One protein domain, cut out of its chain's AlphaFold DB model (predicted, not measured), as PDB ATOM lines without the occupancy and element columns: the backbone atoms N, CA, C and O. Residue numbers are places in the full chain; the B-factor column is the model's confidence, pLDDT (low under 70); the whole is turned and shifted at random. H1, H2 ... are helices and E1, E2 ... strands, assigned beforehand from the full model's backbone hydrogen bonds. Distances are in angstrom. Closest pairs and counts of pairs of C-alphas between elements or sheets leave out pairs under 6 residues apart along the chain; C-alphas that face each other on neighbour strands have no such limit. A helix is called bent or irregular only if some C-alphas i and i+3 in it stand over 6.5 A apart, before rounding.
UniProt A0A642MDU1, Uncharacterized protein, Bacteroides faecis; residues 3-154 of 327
ATOM      1  N   ASP A   3     163.823 165.784 173.301       73.81
ATOM      2  CA  ASP A   3     164.599 166.680 172.440       73.81
ATOM      3  C   ASP A   3     165.591 167.540 173.239       73.81
ATOM      4  O   ASP A   3     166.716 167.764 172.802       73.81
ATOM      5  N   GLU A   4     165.222 167.962 174.452       77.25
ATOM      6  CA  GLU A   4     166.102 168.741 175.335       77.25
ATOM      7  C   GLU A   4     167.299 167.917 175.810       77.25
ATOM      8  O   GLU A   4     168.435 168.389 175.788       77.25
ATOM      9  N   ALA A   5     167.053 166.665 176.210       80.69
ATOM     10  CA  ALA A   5     168.112 165.763 176.644       80.69
ATOM     11  C   ALA A   5     169.110 165.482 175.507       80.69
ATOM     12  O   ALA A   5     170.319 165.466 175.741       80.69
ATOM     13  N   LEU A   6     168.618 165.328 174.272       83.50
ATOM     14  CA  LEU A   6     169.458 165.139 173.087       83.50
ATOM     15  C   LEU A   6     170.301 166.376 172.764       83.50
ATOM     16  O   LEU A   6     171.486 166.244 172.462       83.50
ATOM     17  N   VAL A   7     169.725 167.578 172.859       84.44
ATOM     18  CA  VAL A   7     170.471 168.826 172.642       84.44
ATOM     19  C   VAL A   7     171.596 168.964 173.666       84.44
ATOM     20  O   VAL A   7     172.743 169.199 173.284       84.44
ATOM     21  N   VAL A   8     171.304 168.761 174.952       85.31
ATOM     22  CA  VAL A   8     172.315 168.821 176.019       85.31
ATOM     23  C   VAL A   8     173.402 167.764 175.806       85.31
ATOM     24  O   VAL A   8     174.585 168.077 175.933       85.31
ATOM     25  N   ALA A   9     173.033 166.539 175.418       85.50
ATOM     26  CA  ALA A   9     173.991 165.478 175.110       85.50
ATOM     27  C   ALA A   9     174.903 165.831 173.920       85.50
ATOM     28  O   ALA A   9     176.104 165.578 173.981       85.50
ATOM     29  N   CYS A  10     174.367 166.471 172.877       86.94
ATOM     30  CA  CYS A  10     175.145 166.950 171.733       86.94
ATOM     31  C   CYS A  10     176.189 168.001 172.150       86.94
ATOM     32  O   CYS A  10     177.367 167.886 171.814       86.94
ATOM     33  N   PHE A  11     175.787 168.995 172.952       88.56
ATOM     34  CA  PHE A  11     176.727 169.986 173.484       88.56
ATOM     35  C   PHE A  11     177.780 169.353 174.393       88.56
ATOM     36  O   PHE A  11     178.953 169.720 174.327       88.56
ATOM     37  N   ARG A  12     177.384 168.381 175.217       87.94
ATOM     38  CA  ARG A  12     178.298 167.635 176.083       87.94
ATOM     39  C   ARG A  12     179.367 166.905 175.270       87.94
ATOM     40  O   ARG A  12     180.543 167.029 175.589       87.94
ATOM     41  N   ASP A  13     178.971 166.200 174.213       87.56
ATOM     42  CA  ASP A  13     179.892 165.490 173.315       87.56
ATOM     43  C   ASP A  13     180.861 166.453 172.609       87.56
ATOM     44  O   ASP A  13     182.071 166.228 172.575       87.56
ATOM     45  N   MET A  14     180.352 167.600 172.150       89.62
ATOM     46  CA  MET A  14     181.176 168.656 171.560       89.62
ATOM     47  C   MET A  14     182.239 169.181 172.540       89.62
ATOM     48  O   MET A  14     183.404 169.313 172.167       89.62
ATOM     49  N   PHE A  15     181.870 169.483 173.789       89.19
ATOM     50  CA  PHE A  15     182.826 169.997 174.776       89.19
ATOM     51  C   PHE A  15     183.827 168.941 175.252       89.19
ATOM     52  O   PHE A  15     184.986 169.289 175.467       89.19
ATOM     53  N   ARG A  16     183.436 167.661 175.313       87.00
ATOM     54  CA  ARG A  16     184.372 166.545 175.544       87.00
ATOM     55  C   ARG A  16     185.436 166.463 174.454       87.00
ATOM     56  O   ARG A  16     186.619 166.342 174.752       87.00
ATOM     57  N   LEU A  17     185.031 166.588 173.188       88.62
ATOM     58  CA  LEU A  17     185.962 166.583 172.057       88.62
ATOM     59  C   LEU A  17     186.971 167.740 172.137       88.62
ATOM     60  O   LEU A  17     188.158 167.550 171.875       88.62
ATOM     61  N   ILE A  18     186.493 168.933 172.502       89.19
ATOM     62  CA  ILE A  18     187.320 170.134 172.686       89.19
ATOM     63  C   ILE A  18     188.319 169.920 173.827       89.19
ATOM     64  O   ILE A  18     189.506 170.190 173.650       89.19
ATOM     65  N   GLU A  19     187.863 169.394 174.965       87.12
ATOM     66  CA  GLU A  19     188.709 169.107 176.125       87.12
ATOM     67  C   GLU A  19     189.795 168.074 175.801       87.12
ATOM     68  O   GLU A  19     190.969 168.326 176.070       87.12
ATOM     69  N   ARG A  20     189.436 166.966 175.139       87.19
ATOM     70  CA  ARG A  20     190.376 165.901 174.747       87.19
ATOM     71  C   ARG A  20     191.506 166.408 173.858       87.19
ATOM     72  O   ARG A  20     192.647 165.978 173.996       87.19
ATOM     73  N   ASN A  21     191.191 167.323 172.947       87.38
ATOM     74  CA  ASN A  21     192.178 167.892 172.033       87.38
ATOM     75  C   ASN A  21     192.887 169.134 172.612       87.38
ATOM     76  O   ASN A  21     193.704 169.741 171.920       87.38
ATOM     77  N   GLY A  22     192.574 169.535 173.851       86.75
ATOM     78  CA  GLY A  22     193.154 170.714 174.499       86.75
ATOM     79  C   GLY A  22     192.779 172.035 173.822       86.75
ATOM     80  O   GLY A  22     193.548 172.995 173.853       86.75
ATOM     81  N   TRP A  23     191.624 172.087 173.158       89.62
ATOM     82  CA  TRP A  23     191.168 173.270 172.439       89.62
ATOM     83  C   TRP A  23     190.534 174.299 173.382       89.62
ATOM     84  O   TRP A  23     189.960 173.972 174.421       89.62
ATOM     85  N   GLY A  24     190.630 175.574 173.005       87.56
ATOM     86  CA  GLY A  24     189.985 176.662 173.738       87.56
ATOM     87  C   GLY A  24     188.464 176.694 173.550       87.56
ATOM     88  O   GLY A  24     187.908 176.091 172.632       87.56
ATOM     89  N   MET A  25     187.790 177.463 174.403       89.12
ATOM     90  CA  MET A  25     186.354 177.722 174.326       89.12
ATOM     91  C   MET A  25     185.991 178.339 172.964       89.12
ATOM     92  O   MET A  25     186.565 179.378 172.609       89.12
ATOM     93  N   PRO A  26     185.014 177.787 172.219       89.56
ATOM     94  CA  PRO A  26     184.559 178.385 170.973       89.56
ATOM     95  C   PRO A  26     184.068 179.820 171.196       89.56
ATOM     96  O   PRO A  26     183.287 180.107 172.103       89.56
ATOM     97  N   ALA A  27     184.533 180.755 170.365       88.31
ATOM     98  CA  ALA A  27     184.200 182.169 170.535       88.31
ATOM     99  C   ALA A  27     182.749 182.486 170.152       88.31
ATOM    100  O   ALA A  27     182.160 183.413 170.707       88.31
ATOM    101  N   GLY A  28     182.166 181.731 169.222       88.12
ATOM    102  CA  GLY A  28     180.787 181.941 168.832       88.12
ATOM    103  C   GLY A  28     180.111 180.712 168.264       88.12
ATOM    104  O   GLY A  28     180.769 179.745 167.884       88.12
ATOM    105  N   ILE A  29     178.785 180.780 168.236       88.88
ATOM    106  CA  ILE A  29     177.922 179.715 167.750       88.88
ATOM    107  C   ILE A  29     176.753 180.299 166.957       88.88
ATOM    108  O   ILE A  29     176.179 181.333 167.310       88.88
ATOM    109  N   GLU A  30     176.410 179.610 165.878       86.88
ATOM    110  CA  GLU A  30     175.206 179.853 165.097       86.88
ATOM    111  C   GLU A  30     174.207 178.734 165.373       86.88
ATOM    112  O   GLU A  30     174.528 177.548 165.255       86.88
ATOM    113  N   VAL A  31     172.991 179.111 165.753       84.00
ATOM    114  CA  VAL A  31     171.944 178.175 166.143       84.00
ATOM    115  C   VAL A  31     170.631 178.480 165.449       84.00
ATOM    116  O   VAL A  31     170.301 179.618 165.123       84.00
ATOM    117  N   GLU A  32     169.844 177.431 165.261       80.00
ATOM    118  CA  GLU A  32     168.505 177.560 164.716       80.00
ATOM    119  C   GLU A  32     167.511 177.980 165.797       80.00
ATOM    120  O   GLU A  32     167.488 177.410 166.891       80.00
ATOM    121  N   GLN A  33     166.671 178.968 165.486       79.94
ATOM    122  CA  GLN A  33     165.804 179.587 166.481       79.94
ATOM    123  C   GLN A  33     164.785 178.615 167.081       79.94
ATOM    124  O   GLN A  33     164.612 178.608 168.296       79.94
ATOM    125  N   HIS A  34     164.126 177.779 166.275       76.50
ATOM    126  CA  HIS A  34     162.997 176.976 166.756       76.50
ATOM    127  C   HIS A  34     163.412 175.911 167.789       76.50
ATOM    128  O   HIS A  34     162.707 175.708 168.771       76.50
ATOM    129  N   LEU A  35     164.580 175.283 167.608       77.00
ATOM    130  CA  LEU A  35     165.082 174.237 168.505       77.00
ATOM    131  C   LEU A  35     165.753 174.825 169.754       77.00
ATOM    132  O   LEU A  35     165.672 174.255 170.838       77.00
ATOM    133  N   MET A  36     166.400 175.986 169.611       83.06
ATOM    134  CA  MET A  36     167.260 176.556 170.653       83.06
ATOM    135  C   MET A  36     166.624 177.704 171.446       83.06
ATOM    136  O   MET A  36     167.261 178.246 172.347       83.06
ATOM    137  N   SER A  37     165.366 178.064 171.163       81.38
ATOM    138  CA  SER A  37     164.668 179.172 171.840       81.38
ATOM    139  C   SER A  37     164.626 179.021 173.364       81.38
ATOM    140  O   SER A  37     164.771 180.015 174.072       81.38
ATOM    141  N   LYS A  38     164.503 177.790 173.881       83.19
ATOM    142  CA  LYS A  38     164.485 177.510 175.329       83.19
ATOM    143  C   LYS A  38     165.801 177.883 176.033       83.19
ATOM    144  O   LYS A  38     165.789 178.222 177.209       83.19
ATOM    145  N   TYR A  39     166.927 177.863 175.318       84.06
ATOM    146  CA  TYR A  39     168.261 178.105 175.880       84.06
ATOM    147  C   TYR A  39     168.761 179.542 175.689       84.06
ATOM    148  O   TYR A  39     169.883 179.855 176.086       84.06
ATOM    149  N   LYS A  40     167.937 180.416 175.099       81.62
ATOM    150  CA  LYS A  40     168.282 181.806 174.773       81.62
ATOM    151  C   LYS A  40     168.717 182.626 175.990       81.62
ATOM    152  O   LYS A  40     169.655 183.407 175.883       81.62
ATOM    153  N   GLU A  41     168.071 182.407 177.133       81.31
ATOM    154  CA  GLU A  41     168.390 183.080 178.401       81.31
ATOM    155  C   GLU A  41     169.390 182.294 179.273       81.31
ATOM    156  O   GLU A  41     169.778 182.763 180.340       81.31
ATOM    157  N   GLY A  42     169.804 181.100 178.833       82.62
ATOM    158  CA  GLY A  42     170.758 180.234 179.529       82.62
ATOM    159  C   GLY A  42     172.137 180.265 178.874       82.62
ATOM    160  O   GLY A  42     172.698 181.325 178.614       82.62
ATOM    161  N   PHE A  43     172.683 179.091 178.549       82.44
ATOM    162  CA  PHE A  43     174.043 178.984 178.007       82.44
ATOM    163  C   PHE A  43     174.230 179.597 176.605       82.44
ATOM    164  O   PHE A  43     175.360 179.892 176.217       82.44
ATOM    165  N   LEU A  44     173.149 179.805 175.840       85.44
ATOM    166  CA  LEU A  44     173.193 180.491 174.540       85.44
ATOM    167  C   LEU A  44     172.978 182.004 174.659       85.44
ATOM    168  O   LEU A  44     172.826 182.691 173.646       85.44
ATOM    169  N   LYS A  45     172.991 182.553 175.871       85.94
ATOM    170  CA  LYS A  45     173.048 183.995 176.063       85.94
ATOM    171  C   LYS A  45     174.437 184.502 175.677       85.94
ATOM    172  O   LYS A  45     175.457 183.993 176.145       85.94
ATOM    173  N   ALA A  46     174.484 185.508 174.807       84.44
ATOM    174  CA  ALA A  46     175.745 186.108 174.388       84.44
ATOM    175  C   ALA A  46     176.490 186.686 175.603       84.44
ATOM    176  O   ALA A  46     175.933 187.477 176.360       84.44
ATOM    177  N   GLY A  47     177.749 186.284 175.771       80.75
ATOM    178  CA  GLY A  47     178.599 186.674 176.894       80.75
ATOM    179  C   GLY A  47     178.688 185.639 178.017       80.75
ATOM    180  O   GLY A  47     179.681 185.675 178.736       80.75
ATOM    181  N   GLU A  48     177.736 184.703 178.117       83.00
ATOM    182  CA  GLU A  48     177.719 183.677 179.169       83.00
ATOM    183  C   GLU A  48     178.746 182.572 178.861       83.00
ATOM    184  O   GLU A  48     179.857 182.582 179.383       83.00
ATOM    185  N   VAL A  49     178.427 181.663 177.932       83.00
ATOM    186  CA  VAL A  49     179.369 180.628 177.461       83.00
ATOM    187  C   VAL A  49     180.103 181.106 176.208       83.00
ATOM    188  O   VAL A  49     181.334 181.174 176.156       83.00
ATOM    189  N   PHE A  50     179.343 181.509 175.192       87.50
ATOM    190  CA  PHE A  50     179.879 181.975 173.917       87.50
ATOM    191  C   PHE A  50     179.924 183.503 173.885       87.50
ATOM    192  O   PHE A  50     178.981 184.175 174.300       87.50
ATOM    193  N   LYS A  51     181.004 184.078 173.343       87.12
ATOM    194  CA  LYS A  51     181.117 185.538 173.187       87.12
ATOM    195  C   LYS A  51     180.122 186.062 172.150       87.12
ATOM    196  O   LYS A  51     179.552 187.130 172.337       87.12
ATOM    197  N   PHE A  52     179.910 185.307 171.075       87.50
ATOM    198  CA  PHE A  52     179.009 185.672 169.988       87.50
ATOM    199  C   PHE A  52     177.980 184.565 169.755       87.50
ATOM    200  O   PHE A  52     178.347 183.441 169.424       87.50
ATOM    201  N   VAL A  53     176.694 184.874 169.894       87.75
ATOM    202  CA  VAL A  53     175.615 183.925 169.592       87.75
ATOM    203  C   VAL A  53     174.724 184.520 168.519       87.75
ATOM    204  O   VAL A  53     174.198 185.620 168.685       87.75
ATOM    205  N   ARG A  54     174.558 183.789 167.416       86.56
ATOM    206  CA  ARG A  54     173.646 184.151 166.332       86.56
ATOM    207  C   ARG A  54     172.493 183.158 166.294       86.56
ATOM    208  O   ARG A  54     172.706 181.971 166.064       86.56
ATOM    209  N   PHE A  55     171.278 183.661 166.467       84.62
ATOM    210  CA  PHE A  55     170.063 182.911 166.167       84.62
ATOM    211  C   PHE A  55     169.670 183.195 164.715       84.62
ATOM    212  O   PHE A  55     169.461 184.356 164.357       84.62
ATOM    213  N   CYS A  56     169.609 182.158 163.878       80.62
ATOM    214  CA  CYS A  56     169.119 182.276 162.501       80.62
ATOM    215  C   CYS A  56     167.660 182.738 162.496       80.62
ATOM    216  O   CYS A  56     166.902 182.395 163.408       80.62
ATOM    217  N   ALA A  57     167.270 183.493 161.467       76.19
ATOM    218  CA  ALA A  57     165.919 184.034 161.379       76.19
ATOM    219  C   ALA A  57     164.855 182.915 161.409       76.19
ATOM    220  O   ALA A  57     165.049 181.846 160.813       76.19
ATOM    221  N   PRO A  58     163.710 183.145 162.072       68.31
ATOM    222  CA  PRO A  58     162.661 182.143 162.146       68.31
ATOM    223  C   PRO A  58     162.111 181.906 160.736       68.31
ATOM    224  O   PRO A  58     161.954 182.852 159.969       68.31
ATOM    225  N   LEU A  59     161.836 180.644 160.393       67.19
ATOM    226  CA  LEU A  59     161.367 180.186 159.071       67.19
ATOM    227  C   LEU A  59     162.376 180.301 157.912       67.19
ATOM    228  O   LEU A  59     162.061 179.859 156.810       67.19
ATOM    229  N   ASN A  60     163.589 180.815 158.137       71.00
ATOM    230  CA  ASN A  60     164.637 180.845 157.118       71.00
ATOM    231  C   ASN A  60     165.733 179.819 157.434       71.00
ATOM    232  O   ASN A  60     166.807 180.169 157.921       71.00
ATOM    233  N   SER A  61     165.455 178.540 157.168       61.28
ATOM    234  CA  SER A  61     166.419 177.460 157.425       61.28
ATOM    235  C   SER A  61     167.713 177.634 156.615       61.28
ATOM    236  O   SER A  61     168.799 177.358 157.127       61.28
ATOM    237  N   GLN A  62     167.609 178.199 155.402       64.25
ATOM    238  CA  GLN A  62     168.732 178.396 154.475       64.25
ATOM    239  C   GLN A  62     169.755 179.431 154.959       64.25
ATOM    240  O   GLN A  62     170.885 179.448 154.472       64.25
ATOM    241  N   ASP A  63     169.374 180.279 155.916       69.31
ATOM    242  CA  ASP A  63     170.269 181.238 156.573       69.31
ATOM    243  C   ASP A  63     171.352 180.542 157.414       69.31
ATOM    244  O   ASP A  63     172.390 181.129 157.733       69.31
ATOM    245  N   LYS A  64     171.115 179.278 157.783       73.19
ATOM    246  CA  LYS A  64     172.047 178.464 158.551       73.19
ATOM    247  C   LYS A  64     173.088 177.860 157.619       73.19
ATOM    248  O   LYS A  64     172.785 176.968 156.823       73.19
ATOM    249  N   TYR A  65     174.350 178.248 157.784       77.94
ATOM    250  CA  TYR A  65     175.444 177.729 156.950       77.94
ATOM    251  C   TYR A  65     175.595 176.199 157.049       77.94
ATOM    252  O   TYR A  65     176.066 175.534 156.122       77.94
ATOM    253  N   ALA A  66     175.144 175.616 158.163       78.19
ATOM    254  CA  ALA A  66     175.135 174.174 158.359       78.19
ATOM    255  C   ALA A  66     174.175 173.425 157.413       78.19
ATOM    256  O   ALA A  66     174.410 172.250 157.145       78.19
ATOM    257  N   GLU A  67     173.110 174.045 156.889       80.69
ATOM    258  CA  GLU A  67     172.126 173.334 156.056       80.69
ATOM    259  C   GLU A  67     172.724 172.830 154.722       80.69
ATOM    260  O   GLU A  67     172.622 171.626 154.450       80.69
ATOM    261  N   PRO A  68     173.435 173.660 153.926       83.69
ATOM    262  CA  PRO A  68     174.165 173.185 152.749       83.69
ATOM    263  C   PRO A  68     175.179 172.074 153.060       83.69
ATOM    264  O   PRO A  68     175.295 171.107 152.303       83.69
ATOM    265  N   LEU A  69     175.892 172.181 154.188       85.25
ATOM    266  CA  LEU A  69     176.877 171.182 154.613       85.25
ATOM    267  C   LEU A  69     176.220 169.849 154.975       85.25
ATOM    268  O   LEU A  69     176.679 168.800 154.527       85.25
ATOM    269  N   ASN A  70     175.107 169.887 155.707       85.12
ATOM    270  CA  ASN A  70     174.326 168.702 156.052       85.12
ATOM    271  C   ASN A  70     173.758 168.025 154.798       85.12
ATOM    272  O   ASN A  70     173.710 166.798 154.714       85.12
ATOM    273  N   GLY A  71     173.347 168.808 153.796       84.19
ATOM    274  CA  GLY A  71     172.931 168.286 152.494       84.19
ATOM    275  C   GLY A  71     174.059 167.552 151.762       84.19
ATOM    276  O   GLY A  71     173.844 166.457 151.231       84.19
ATOM    277  N   ALA A  72     175.266 168.124 151.764       86.38
ATOM    278  CA  ALA A  72     176.449 167.509 151.167       86.38
ATOM    279  C   ALA A  72     176.864 166.226 151.903       86.38
ATOM    280  O   ALA A  72     177.078 165.201 151.259       86.38
ATOM    281  N   PHE A  73     176.883 166.245 153.237       87.88
ATOM    282  CA  PHE A  73     177.138 165.069 154.072       87.88
ATOM    283  C   PHE A  73     176.191 163.912 153.730       87.88
ATOM    284  O   PHE A  73     176.636 162.824 153.358       87.88
ATOM    285  N   LYS A  74     174.874 164.172 153.747       84.19
ATOM    286  CA  LYS A  74     173.859 163.147 153.461       84.19
ATOM    287  C   LYS A  74     174.038 162.522 152.084       84.19
ATOM    288  O   LYS A  74     173.932 161.315 151.931       84.19
ATOM    289  N   THR A  75     174.293 163.349 151.073       81.88
ATOM    290  CA  THR A  75     174.366 162.887 149.680       81.88
ATOM    291  C   THR A  75     175.644 162.140 149.337       81.88
ATOM    292  O   THR A  75     175.599 161.274 148.469       81.88
ATOM    293  N   THR A  76     176.762 162.482 149.971       82.56
ATOM    294  CA  THR A  76     178.075 161.921 149.628       82.56
ATOM    295  C   THR A  76     178.441 160.700 150.460       82.56
ATOM    296  O   THR A  76     179.119 159.818 149.937       82.56
ATOM    297  N   ILE A  77     177.981 160.640 151.714       85.81
ATOM    298  CA  ILE A  77     178.378 159.608 152.678       85.81
ATOM    299  C   ILE A  77     177.162 158.818 153.148       85.81
ATOM    300  O   ILE A  77     177.021 157.666 152.758       85.81
ATOM    301  N   ALA A  78     176.227 159.437 153.877       83.06
ATOM    302  CA  ALA A  78     175.153 158.682 154.537       83.06
ATOM    303  C   ALA A  78     174.286 157.863 153.556       83.06
ATOM    304  O   ALA A  78     173.995 156.697 153.789       83.06
ATOM    305  N   HIS A  79     173.909 158.443 152.412       81.12
ATOM    306  CA  HIS A  79     173.149 157.742 151.366       81.12
ATOM    307  C   HIS A  79     173.959 156.672 150.617       81.12
ATOM    308  O   HIS A  79     173.384 155.818 149.949       81.12
ATOM    309  N   LYS A  80     175.291 156.760 150.648       79.69
ATOM    310  CA  LYS A  80     176.185 155.787 150.015       79.69
ATOM    311  C   LYS A  80     176.443 154.600 150.944       79.69
ATOM    312  O   LYS A  80     176.517 153.475 150.465       79.69
ATOM    313  N   ASN A  81     176.579 154.864 152.242       81.31
ATOM    314  CA  ASN A  81     176.941 153.867 153.243       81.31
ATOM    315  C   ASN A  81     175.730 153.062 153.738       81.31
ATOM    316  O   ASN A  81     175.895 151.901 154.109       81.31
ATOM    317  N   HIS A  82     174.517 153.629 153.679       77.81
ATOM    318  CA  HIS A  82     173.304 152.994 154.204       77.81
ATOM    319  C   HIS A  82     172.242 152.753 153.130       77.81
ATOM    320  O   HIS A  82     171.628 153.690 152.621       77.81
ATOM    321  N   GLU A  83     171.918 151.482 152.875       64.19
ATOM    322  CA  GLU A  83     170.931 151.050 151.864       64.19
ATOM    323  C   GLU A  83     169.467 151.448 152.184       64.19
ATOM    324  O   GLU A  83     168.564 151.245 151.374       64.19
ATOM    325  N   GLY A  84     169.209 152.047 153.354       66.38
ATOM    326  CA  GLY A  84     167.872 152.452 153.814       66.38
ATOM    327  C   GLY A  84     167.678 153.952 154.059       66.38
ATOM    328  O   GLY A  84     166.571 154.367 154.410       66.38
ATOM    329  N   VAL A  85     168.718 154.777 153.894       67.94
ATOM    330  CA  VAL A  85     168.670 156.211 154.226       67.94
ATOM    331  C   VAL A  85     168.379 157.016 152.962       67.94
ATOM    332  O   VAL A  85     169.243 157.251 152.125       67.94
ATOM    333  N   GLY A  86     167.128 157.452 152.810       67.94
ATOM    334  CA  GLY A  86     166.686 158.197 151.634       67.94
ATOM    335  C   GLY A  86     165.185 158.474 151.639       67.94
ATOM    336  O   GLY A  86     164.496 158.303 152.644       67.94
ATOM    337  N   ARG A  87     164.648 158.906 150.497       73.44
ATOM    338  CA  ARG A  87     163.200 159.089 150.299       73.44
ATOM    339  C   ARG A  87     162.694 158.054 149.302       73.44
ATOM    340  O   ARG A  87     163.351 157.801 148.300       73.44
ATOM    341  N   TRP A  88     161.505 157.498 149.520       67.44
ATOM    342  CA  TRP A  88     160.920 156.502 148.604       67.44
ATOM    343  C   TRP A  88     160.721 157.041 147.171       67.44
ATOM    344  O   TRP A  88     160.812 156.286 146.209       67.44
ATOM    345  N   TYR A  89     160.520 158.356 147.027       72.00
ATOM    346  CA  TYR A  89     160.434 159.073 145.746       72.00
ATOM    347  C   TYR A  89     161.759 159.721 145.299       72.00
ATOM    348  O   TYR A  89     161.785 160.510 144.353       72.00
ATOM    349  N   GLY A  90     162.862 159.461 146.006       69.88
ATOM    350  CA  GLY A  90     164.182 159.967 145.641       69.88
ATOM    351  C   GLY A  90     164.680 159.404 144.304       69.88
ATOM    352  O   GLY A  90     164.112 158.465 143.749       69.88
ATOM    353  N   LYS A  91     165.768 159.976 143.775       69.50
ATOM    354  CA  LYS A  91     166.464 159.478 142.575       69.50
ATOM    355  C   LYS A  91     167.884 159.027 142.934       69.50
ATOM    356  O   LYS A  91     168.536 159.681 143.751       69.50
ATOM    357  N   GLY A  92     168.369 157.960 142.292       72.69
ATOM    358  CA  GLY A  92     169.712 157.401 142.516       72.69
ATOM    359  C   GLY A  92     169.927 156.981 143.972       72.69
ATOM    360  O   GLY A  92     168.991 156.513 144.606       72.69
ATOM    361  N   ALA A  93     171.109 157.261 144.530       64.69
ATOM    362  CA  ALA A  93     171.451 156.976 145.933       64.69
ATOM    363  C   ALA A  93     170.510 157.631 146.971       64.69
ATOM    364  O   ALA A  93     170.552 157.308 148.144       64.69
ATOM    365  N   ARG A  94     169.645 158.575 146.568       66.62
ATOM    366  CA  ARG A  94     168.660 159.213 147.463       66.62
ATOM    367  C   ARG A  94     167.348 158.424 147.546       66.62
ATOM    368  O   ARG A  94     166.438 158.876 148.248       66.62
ATOM    369  N   ARG A  95     167.200 157.343 146.770       71.00
ATOM    370  CA  ARG A  95     166.010 156.486 146.720       71.00
ATOM    371  C   ARG A  95     166.181 155.307 147.670       71.00
ATOM    372  O   ARG A  95     167.224 154.675 147.669       71.00
ATOM    373  N   VAL A  96     165.137 155.008 148.438       72.31
ATOM    374  CA  VAL A  96     165.065 153.754 149.197       72.31
ATOM    375  C   VAL A  96     164.431 152.704 148.298       72.31
ATOM    376  O   VAL A  96     163.258 152.839 147.933       72.31
ATOM    377  N   ASP A  97     165.203 151.686 147.936       66.31
ATOM    378  CA  ASP A  97     164.706 150.570 147.144       66.31
ATOM    379  C   ASP A  97     163.976 149.577 148.053       66.31
ATOM    380  O   ASP A  97     164.485 149.138 149.081       66.31
ATOM    381  N   GLN A  98     162.737 149.246 147.691       68.44
ATOM    382  CA  GLN A  98     161.963 148.208 148.366       68.44
ATOM    383  C   GLN A  98     162.000 146.957 147.501       68.44
ATOM    384  O   GLN A  98     161.506 146.966 146.370       68.44
ATOM    385  N   LYS A  99     162.581 145.880 148.029       69.31
ATOM    386  CA  LYS A  99     162.557 144.577 147.370       69.31
ATOM    387  C   LYS A  99     161.194 143.944 147.603       69.31
ATOM    388  O   LYS A  99     160.810 143.620 148.725       69.31
ATOM    389  N   LYS A 100     160.427 143.836 146.525       71.19
ATOM    390  CA  LYS A 100     159.117 143.195 146.534       71.19
ATOM    391  C   LYS A 100     159.298 141.690 146.373       71.19
ATOM    392  O   LYS A 100     159.976 141.262 145.440       71.19
ATOM    393  N   ILE A 101     158.683 140.903 147.249       74.00
ATOM    394  CA  ILE A 101     158.683 139.445 147.142       74.00
ATOM    395  C   ILE A 101     157.561 139.062 146.178       74.00
ATOM    396  O   ILE A 101     156.397 139.411 146.379       74.00
ATOM    397  N   SER A 102     157.910 138.368 145.097       60.59
ATOM    398  CA  SER A 102     156.930 137.867 144.137       60.59
ATOM    399  C   SER A 102     156.217 136.634 144.707       60.59
ATOM    400  O   SER A 102     156.684 135.513 144.513       60.59
ATOM    401  N   ASP A 103     155.103 136.838 145.413       71.88
ATOM    402  CA  ASP A 103     154.141 135.778 145.761       71.88
ATOM    403  C   ASP A 103     152.838 135.907 144.941       71.88
ATOM    404  O   ASP A 103     152.661 136.866 144.182       71.88
ATOM    405  N   SER A 104     151.922 134.940 145.070       66.62
ATOM    406  CA  SER A 104     150.651 134.904 144.325       66.62
ATOM    407  C   SER A 104     149.716 136.096 144.581       66.62
ATOM    408  O   SER A 104     148.906 136.428 143.721       66.62
ATOM    409  N   GLY A 105     149.805 136.727 145.751       66.75
ATOM    410  CA  GLY A 105     149.103 137.952 146.131       66.75
ATOM    411  C   GLY A 105     149.893 139.230 145.835       66.75
ATOM    412  O   GLY A 105     149.299 140.297 145.743       66.75
ATOM    413  N   ASN A 106     151.212 139.152 145.632       61.84
ATOM    414  CA  ASN A 106     152.062 140.272 145.214       61.84
ATOM    415  C   ASN A 106     151.921 141.512 146.134       61.84
ATOM    416  O   ASN A 106     152.016 142.656 145.676       61.84
ATOM    417  N   HIS A 107     151.677 141.291 147.428       64.38
ATOM    418  CA  HIS A 107     151.548 142.328 148.464       64.38
ATOM    419  C   HIS A 107     152.656 142.256 149.526       64.38
ATOM    420  O   HIS A 107     152.712 143.106 150.413       64.38
ATOM    421  N   THR A 108     153.557 141.281 149.408       65.00
ATOM    422  CA  THR A 108     154.605 141.002 150.391       65.00
ATOM    423  C   THR A 108     155.904 141.710 149.993       65.00
ATOM    424  O   THR A 108     156.358 141.623 148.848       65.00
ATOM    425  N   TYR A 109     156.507 142.442 150.926       67.00
ATOM    426  CA  TYR A 109     157.812 143.091 150.763       67.00
ATOM    427  C   TYR A 109     158.823 142.412 151.685       67.00
ATOM    428  O   TYR A 109     158.437 141.882 152.722       67.00
ATOM    429  N   GLU A 110     160.099 142.408 151.300       69.12
ATOM    430  CA  GLU A 110     161.170 141.923 152.173       69.12
ATOM    431  C   GLU A 110     161.246 142.802 153.428       69.12
ATOM    432  O   GLU A 110     161.242 144.037 153.331       69.12
ATOM    433  N   ASP A 111     161.282 142.165 154.602       63.06
ATOM    434  CA  ASP A 111     161.390 142.873 155.873       63.06
ATOM    435  C   ASP A 111     162.690 143.675 155.911       63.06
ATOM    436  O   ASP A 111     163.772 143.205 155.549       63.06
ATOM    437  N   ARG A 112     162.579 144.932 156.347       67.94
ATOM    438  CA  ARG A 112     163.747 145.804 156.464       67.94
ATOM    439  C   ARG A 112     164.684 145.238 157.518       67.94
ATOM    440  O   ARG A 112     164.242 144.765 158.561       67.94
ATOM    441  N   LYS A 113     165.988 145.383 157.289       68.31
ATOM    442  CA  LYS A 113     166.975 145.141 158.335       68.31
ATOM    443  C   LYS A 113     166.682 146.086 159.501       68.31
ATOM    444  O   LYS A 113     166.781 147.306 159.362       68.31
ATOM    445  N   TYR A 114     166.263 145.516 160.625       69.12
ATOM    446  CA  TYR A 114     166.081 146.251 161.864       69.12
ATOM    447  C   TYR A 114     167.451 146.421 162.505       69.12
ATOM    448  O   TYR A 114     168.106 145.439 162.839       69.12
ATOM    449  N   TYR A 115     167.883 147.669 162.631       75.44
ATOM    450  CA  TYR A 115     169.094 148.016 163.355       75.44
ATOM    451  C   TYR A 115     168.745 148.293 164.809       75.44
ATOM    452  O   TYR A 115     167.700 148.881 165.115       75.44
ATOM    453  N   THR A 116     169.631 147.892 165.708       85.31
ATOM    454  CA  THR A 116     169.562 148.348 167.093       85.31
ATOM    455  C   THR A 116     169.924 149.834 167.176       85.31
ATOM    456  O   THR A 116     170.570 150.395 166.289       85.31
ATOM    457  N   PHE A 117     169.499 150.502 168.251       82.56
ATOM    458  CA  PHE A 117     169.836 151.912 168.470       82.56
ATOM    459  C   PHE A 117     171.356 152.135 168.515       82.56
ATOM    460  O   PHE A 117     171.856 153.090 167.929       82.56
ATOM    461  N   GLU A 118     172.090 151.234 169.172       85.50
ATOM    462  CA  GLU A 118     173.547 151.319 169.298       85.50
ATOM    463  C   GLU A 118     174.255 151.154 167.953       85.50
ATOM    464  O   GLU A 118     175.190 151.902 167.665       85.50
ATOM    465  N   GLU A 119     173.776 150.243 167.100       85.50
ATOM    466  CA  GLU A 119     174.296 150.085 165.738       85.50
ATOM    467  C   GLU A 119     174.078 151.350 164.906       85.50
ATOM    468  O   GLU A 119     175.026 151.831 164.295       85.50
ATOM    469  N   LEU A 120     172.881 151.949 164.940       85.19
ATOM    470  CA  LEU A 120     172.609 153.197 164.211       85.19
ATOM    471  C   LEU A 120     173.513 154.345 164.673       85.19
ATOM    472  O   LEU A 120     174.060 155.075 163.851       85.19
ATOM    473  N   VAL A 121     173.707 154.491 165.986       85.88
ATOM    474  CA  VAL A 121     174.593 155.524 166.539       85.88
ATOM    475  C   VAL A 121     176.049 155.275 166.139       85.88
ATOM    476  O   VAL A 121     176.767 156.220 165.808       85.88
ATOM    477  N   ALA A 122     176.508 154.022 166.168       87.56
ATOM    478  CA  ALA A 122     177.861 153.670 165.749       87.56
ATOM    479  C   ALA A 122     178.074 153.942 164.253       87.56
ATOM    480  O   ALA A 122     179.116 154.470 163.865       87.56
ATOM    481  N   ASP A 123     177.084 153.621 163.430       87.12
ATOM    482  CA  ASP A 123     177.081 153.838 161.990       87.12
ATOM    483  C   ASP A 123     177.137 155.335 161.642       87.12
ATOM    484  O   ASP A 123     178.041 155.762 160.919       87.12
ATOM    485  N   ASP A 124     176.281 156.158 162.255       86.62
ATOM    486  CA  ASP A 124     176.292 157.616 162.079       86.62
ATOM    487  C   ASP A 124     177.615 158.250 162.546       86.62
ATOM    488  O   ASP A 124     178.123 159.193 161.930       86.62
ATOM    489  N   ARG A 125     178.226 157.722 163.618       88.69
ATOM    490  CA  ARG A 125     179.553 158.161 164.085       88.69
ATOM    491  C   ARG A 125     180.649 157.840 163.072       88.69
ATOM    492  O   ARG A 125     181.531 158.676 162.863       88.69
ATOM    493  N   ARG A 126     180.601 156.666 162.431       89.75
ATOM    494  CA  ARG A 126     181.553 156.303 161.367       89.75
ATOM    495  C   ARG A 126     181.400 157.214 160.158       89.75
ATOM    496  O   ARG A 126     182.409 157.708 159.661       89.75
ATOM    497  N   ASP A 127     180.173 157.519 159.754       90.75
ATOM    498  CA  ASP A 127     179.915 158.450 158.653       90.75
ATOM    499  C   ASP A 127     180.439 159.857 158.962       90.75
ATOM    500  O   ASP A 127     181.085 160.490 158.122       90.75
ATOM    501  N   CYS A 128     180.216 160.351 160.186       90.50
ATOM    502  CA  CYS A 128     180.778 161.625 160.639       90.50
ATOM    503  C   CYS A 128     182.314 161.623 160.580       90.50
ATOM    504  O   CYS A 128     182.923 162.604 160.140       90.50
ATOM    505  N   ALA A 129     182.949 160.527 161.001       91.31
ATOM    506  CA  ALA A 129     184.399 160.377 160.940       91.31
ATOM    507  C   ALA A 129     184.909 160.333 159.491       91.31
ATOM    508  O   ALA A 129     185.895 161.004 159.180       91.31
ATOM    509  N   GLU A 130     184.235 159.613 158.592       93.00
ATOM    510  CA  GLU A 130     184.564 159.599 157.164       93.00
ATOM    511  C   GLU A 130     184.463 161.013 156.581       93.00
ATOM    512  O   GLU A 130     185.415 161.497 155.968       93.00
ATOM    513  N   TRP A 131     183.368 161.730 156.853       91.94
ATOM    514  CA  TRP A 131     183.165 163.101 156.383       91.94
ATOM    515  C   TRP A 131     184.295 164.026 156.802       91.94
ATOM    516  O   TRP A 131     184.858 164.735 155.964       91.94
ATOM    517  N   ASN A 132     184.661 163.996 158.080       91.50
ATOM    518  CA  ASN A 132     185.710 164.848 158.624       91.50
ATOM    519  C   ASN A 132     187.088 164.525 158.022       91.50
ATOM    520  O   ASN A 132     187.880 165.441 157.797       91.50
ATOM    521  N   ASN A 133     187.338 163.259 157.678       92.94
ATOM    522  CA  ASN A 133     188.578 162.807 157.044       92.94
ATOM    523  C   ASN A 133     188.569 162.906 155.506       92.94
ATOM    524  O   ASN A 133     189.581 162.637 154.863       92.94
ATOM    525  N   THR A 134     187.470 163.335 154.878       92.25
ATOM    526  CA  THR A 134     187.470 163.627 153.436       92.25
ATOM    527  C   THR A 134     188.115 164.984 153.119       92.25
ATOM    528  O   THR A 134     188.080 165.931 153.915       92.25
ATOM    529  N   LEU A 135     188.673 165.104 151.909       92.94
ATOM    530  CA  LEU A 135     189.348 166.306 151.401       92.94
ATOM    531  C   LEU A 135     188.474 167.562 151.496       92.94
ATOM    532  O   LEU A 135     187.338 167.571 151.016       92.94
ATOM    533  N   HIS A 136     189.022 168.640 152.063       89.38
ATOM    534  CA  HIS A 136     188.308 169.905 152.246       89.38
ATOM    535  C   HIS A 136     187.760 170.459 150.907       89.38
ATOM    536  O   HIS A 136     188.478 170.417 149.907       89.38
ATOM    537  N   PRO A 137     186.540 171.041 150.843       88.75
ATOM    538  CA  PRO A 137     185.957 171.523 149.580       88.75
ATOM    539  C   PRO A 137     186.824 172.553 148.843       88.75
ATOM    540  O   PRO A 137     186.900 172.572 147.618       88.75
ATOM    541  N   ASN A 138     187.508 173.419 149.594       88.12
ATOM    542  CA  ASN A 138     188.404 174.432 149.042       88.12
ATOM    543  C   ASN A 138     189.853 173.926 148.931       88.12
ATOM    544  O   ASN A 138     190.724 174.349 149.693       88.12
ATOM    545  N   GLN A 139     190.104 173.045 147.963       89.06
ATOM    546  CA  GLN A 139     191.443 172.506 147.684       89.06
ATOM    547  C   GLN A 139     192.428 173.548 147.135       89.06
ATOM    548  O   GLN A 139     193.635 173.366 147.239       89.06
ATOM    549  N   LYS A 140     191.942 174.677 146.598       91.44
ATOM    550  CA  LYS A 140     192.817 175.767 146.132       91.44
ATOM    551  C   LYS A 140     193.581 176.419 147.285       91.44
ATOM    552  O   LYS A 140     194.737 176.787 147.121       91.44
ATOM    553  N   LYS A 141     192.923 176.586 148.438       90.12
ATOM    554  CA  LYS A 141     193.519 177.191 149.639       90.12
ATOM    555  C   LYS A 141     194.197 176.157 150.542       90.12
ATOM    556  O   LYS A 141     195.178 176.489 151.199       90.12
ATOM    557  N   TYR A 142     193.669 174.933 150.577       89.56
ATOM    558  CA  TYR A 142     194.151 173.847 151.435       89.56
ATOM    559  C   TYR A 142     194.391 172.578 150.606       89.56
ATOM    560  O   TYR A 142     193.554 171.671 150.620       89.56
ATOM    561  N   PRO A 143     195.491 172.523 149.838       91.50
ATOM    562  CA  PRO A 143     195.777 171.385 148.973       91.50
ATOM    563  C   PRO A 143     196.119 170.145 149.807       91.50
ATOM    564  O   PRO A 143     196.991 170.196 150.671       91.50
ATOM    565  N   GLY A 144     195.425 169.033 149.553       91.31
ATOM    566  CA  GLY A 144     195.700 167.730 150.173       91.31
ATOM    567  C   GLY A 144     195.288 167.598 151.643       91.31
ATOM    568  O   GLY A 144     195.477 166.535 152.221       91.31
ATOM    569  N   MET A 145     194.713 168.642 152.244       92.94
ATOM    570  CA  MET A 145     194.266 168.617 153.640       92.94
ATOM    571  C   MET A 145     192.818 168.126 153.752       92.94
ATOM    572  O   MET A 145     191.945 168.497 152.950       92.94
ATOM    573  N   THR A 146     192.545 167.323 154.779       94.56
ATOM    574  CA  THR A 146     191.180 166.922 155.142       94.56
ATOM    575  C   THR A 146     190.440 168.069 155.834       94.56
ATOM    576  O   THR A 146     191.037 169.074 156.230       94.56
ATOM    577  N   ARG A 147     189.113 167.962 155.986       92.56
ATOM    578  CA  ARG A 147     188.347 168.949 156.776       92.56
ATOM    579  C   ARG A 147     188.851 169.012 158.219       92.56
ATOM    580  O   ARG A 147     188.944 170.106 158.774       92.56
ATOM    581  N   TRP A 148     189.193 167.858 158.791       92.69
ATOM    582  CA  TRP A 148     189.732 167.744 160.140       92.69
ATOM    583  C   TRP A 148     191.108 168.403 160.278       92.69
ATOM    584  O   TRP A 148     191.308 169.202 161.190       92.69
ATOM    585  N   ASP A 149     192.023 168.167 159.335       93.31
ATOM    586  CA  ASP A 149     193.364 168.776 159.373       93.31
ATOM    587  C   ASP A 149     193.293 170.301 159.293       93.31
ATOM    588  O   ASP A 149     193.993 171.010 160.017       93.31
ATOM    589  N   VAL A 150     192.411 170.821 158.430       92.44
ATOM    590  CA  VAL A 150     192.186 172.266 158.312       92.44
ATOM    591  C   VAL A 150     191.659 172.841 159.623       92.44
ATOM    592  O   VAL A 150     192.095 173.925 160.007       92.44
ATOM    593  N   LEU A 151     190.759 172.134 160.317       91.44
ATOM    594  CA  LEU A 151     190.274 172.547 161.632       91.44
ATOM    595  C   LEU A 151     191.435 172.611 162.630       91.44
ATOM    596  O   LEU A 151     191.718 173.691 163.141       91.44
ATOM    597  N   VAL A 152     192.146 171.501 162.845       91.44
ATOM    598  CA  VAL A 152     193.249 171.404 163.820       91.44
ATOM    599  C   VAL A 152     194.312 172.479 163.573       91.44
ATOM    600  O   VAL A 152     194.735 173.160 164.504       91.44
ATOM    601  N   ALA A 153     194.705 172.690 162.316       90.50
ATOM    602  CA  ALA A 153     195.760 173.635 161.957       90.50
ATOM    603  C   ALA A 153     195.338 175.115 162.028       90.50
ATOM    604  O   ALA A 153     196.198 175.999 162.002       90.50
ATOM    605  N   ARG A 154     194.032 175.418 162.040       90.12
ATOM    606  CA  ARG A 154     193.505 176.796 161.939       90.12
ATOM    607  C   ARG A 154     192.654 177.225 163.125       90.12
ATOM    608  O   ARG A 154     192.025 178.283 163.057       90.12
TER     609      ARG A 154
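Overview. This is residues 3 to 154 of the 327 residues of an uncharacterized protein of Bacteroides faecis (UniProt A0A642MDU1). Two loosely joined groups make a body from which a long loop reaches away: a pair of parallel strands, E1 and E2, with H2 at one end and H1 near H2, and then a kinked helix, H3, crossed by H4, with H5 making a corner at the end of H4. The loop, residues 82 to 116, runs out and folds back between H3 and H4, and makes much of the length. The printed part has 152 residues, with five named helices and two named strands in the order H1, E1, H2, E2, H3, H4, H5; the class is mostly helix. It is loose, with a radius of gyration of the C-alphas of 19.7 A, and elongated, spanning 67 by 41 by 30 A.

Arrangement. H1, residues 3 to 20, touches no helix, and its residues 8 to 14 stand free. E1, residues 28 to 32, and E2, residues 52 to 56, are parallel neighbours at 18 degrees; N 29 and O 52 are within hydrogen-bond range at 2.9 A, as are N 54 and O 29 at 2.9 A. H2, residues 33 to 39, lies between them in the chain, a strand-helix-strand unit, two parallel neighbour strands with a helix between, whose crossover is right-handed. H2 is near H1, with 7 pairs of C-alphas within 10 A. The closest C-alphas of H2 and E2 are those of Gln 33 and Phe 55, 5.4 A apart. H3, residues 66 to 81, has a kink of 36 degrees near residue 74. H4, residues 117 to 133, touches H3 with residues 124 to 131 alone; the closest C-alphas are those of Ile 77 and Asp 127, 6.3 A apart. These two helices run opposite ways at a steep tilt of 69 degrees, only just short of about perpendicular. H5, residues 147 to 154, touches H4, which meets it with residues 131 to 133 alone; the closest C-alphas are those of Asn 132 and Trp 148, 5.2 A apart. H4 and H5 run the same way at a steep tilt of 59 degrees. H1 and H4 are apart, as are H3 and H5. In H1, H4 and H5 every O i to N i+4 pair is within hydrogen-bond range; H3 has 9 of 12, and H2 has 1 of 3, beside 2 of 4 O i to N i+3 pairs.

Along the chain. H1 begins at C-alpha 3, (164.599, 166.680, 172.440), and is 25.9 A long. E1 is 13.7 A and E2 12.9 A. H2 is irregular, with C-alphas 35 and 38 7.6 A apart, and H3, 21.0 A long, only just so, with C-alphas 76 and 79 6.7 A apart. H4 is 24.5 A long and begins at C-alpha 117, (169.836, 151.912, 168.470). H5 ends at C-alpha 154, (193.505, 176.796, 161.939).

Size, cuts and confidence. The C-alphas farthest apart, those of Gly 47 and Ser 104, are 67.2 A apart. The printed part has no cut. The links H2 to E2, H3 to H4 and H4 to H5 are long. The mean pLDDT of the printed part is 81.5; 29 residues are under 70, among them residues 83 to 86 and 104 to 114.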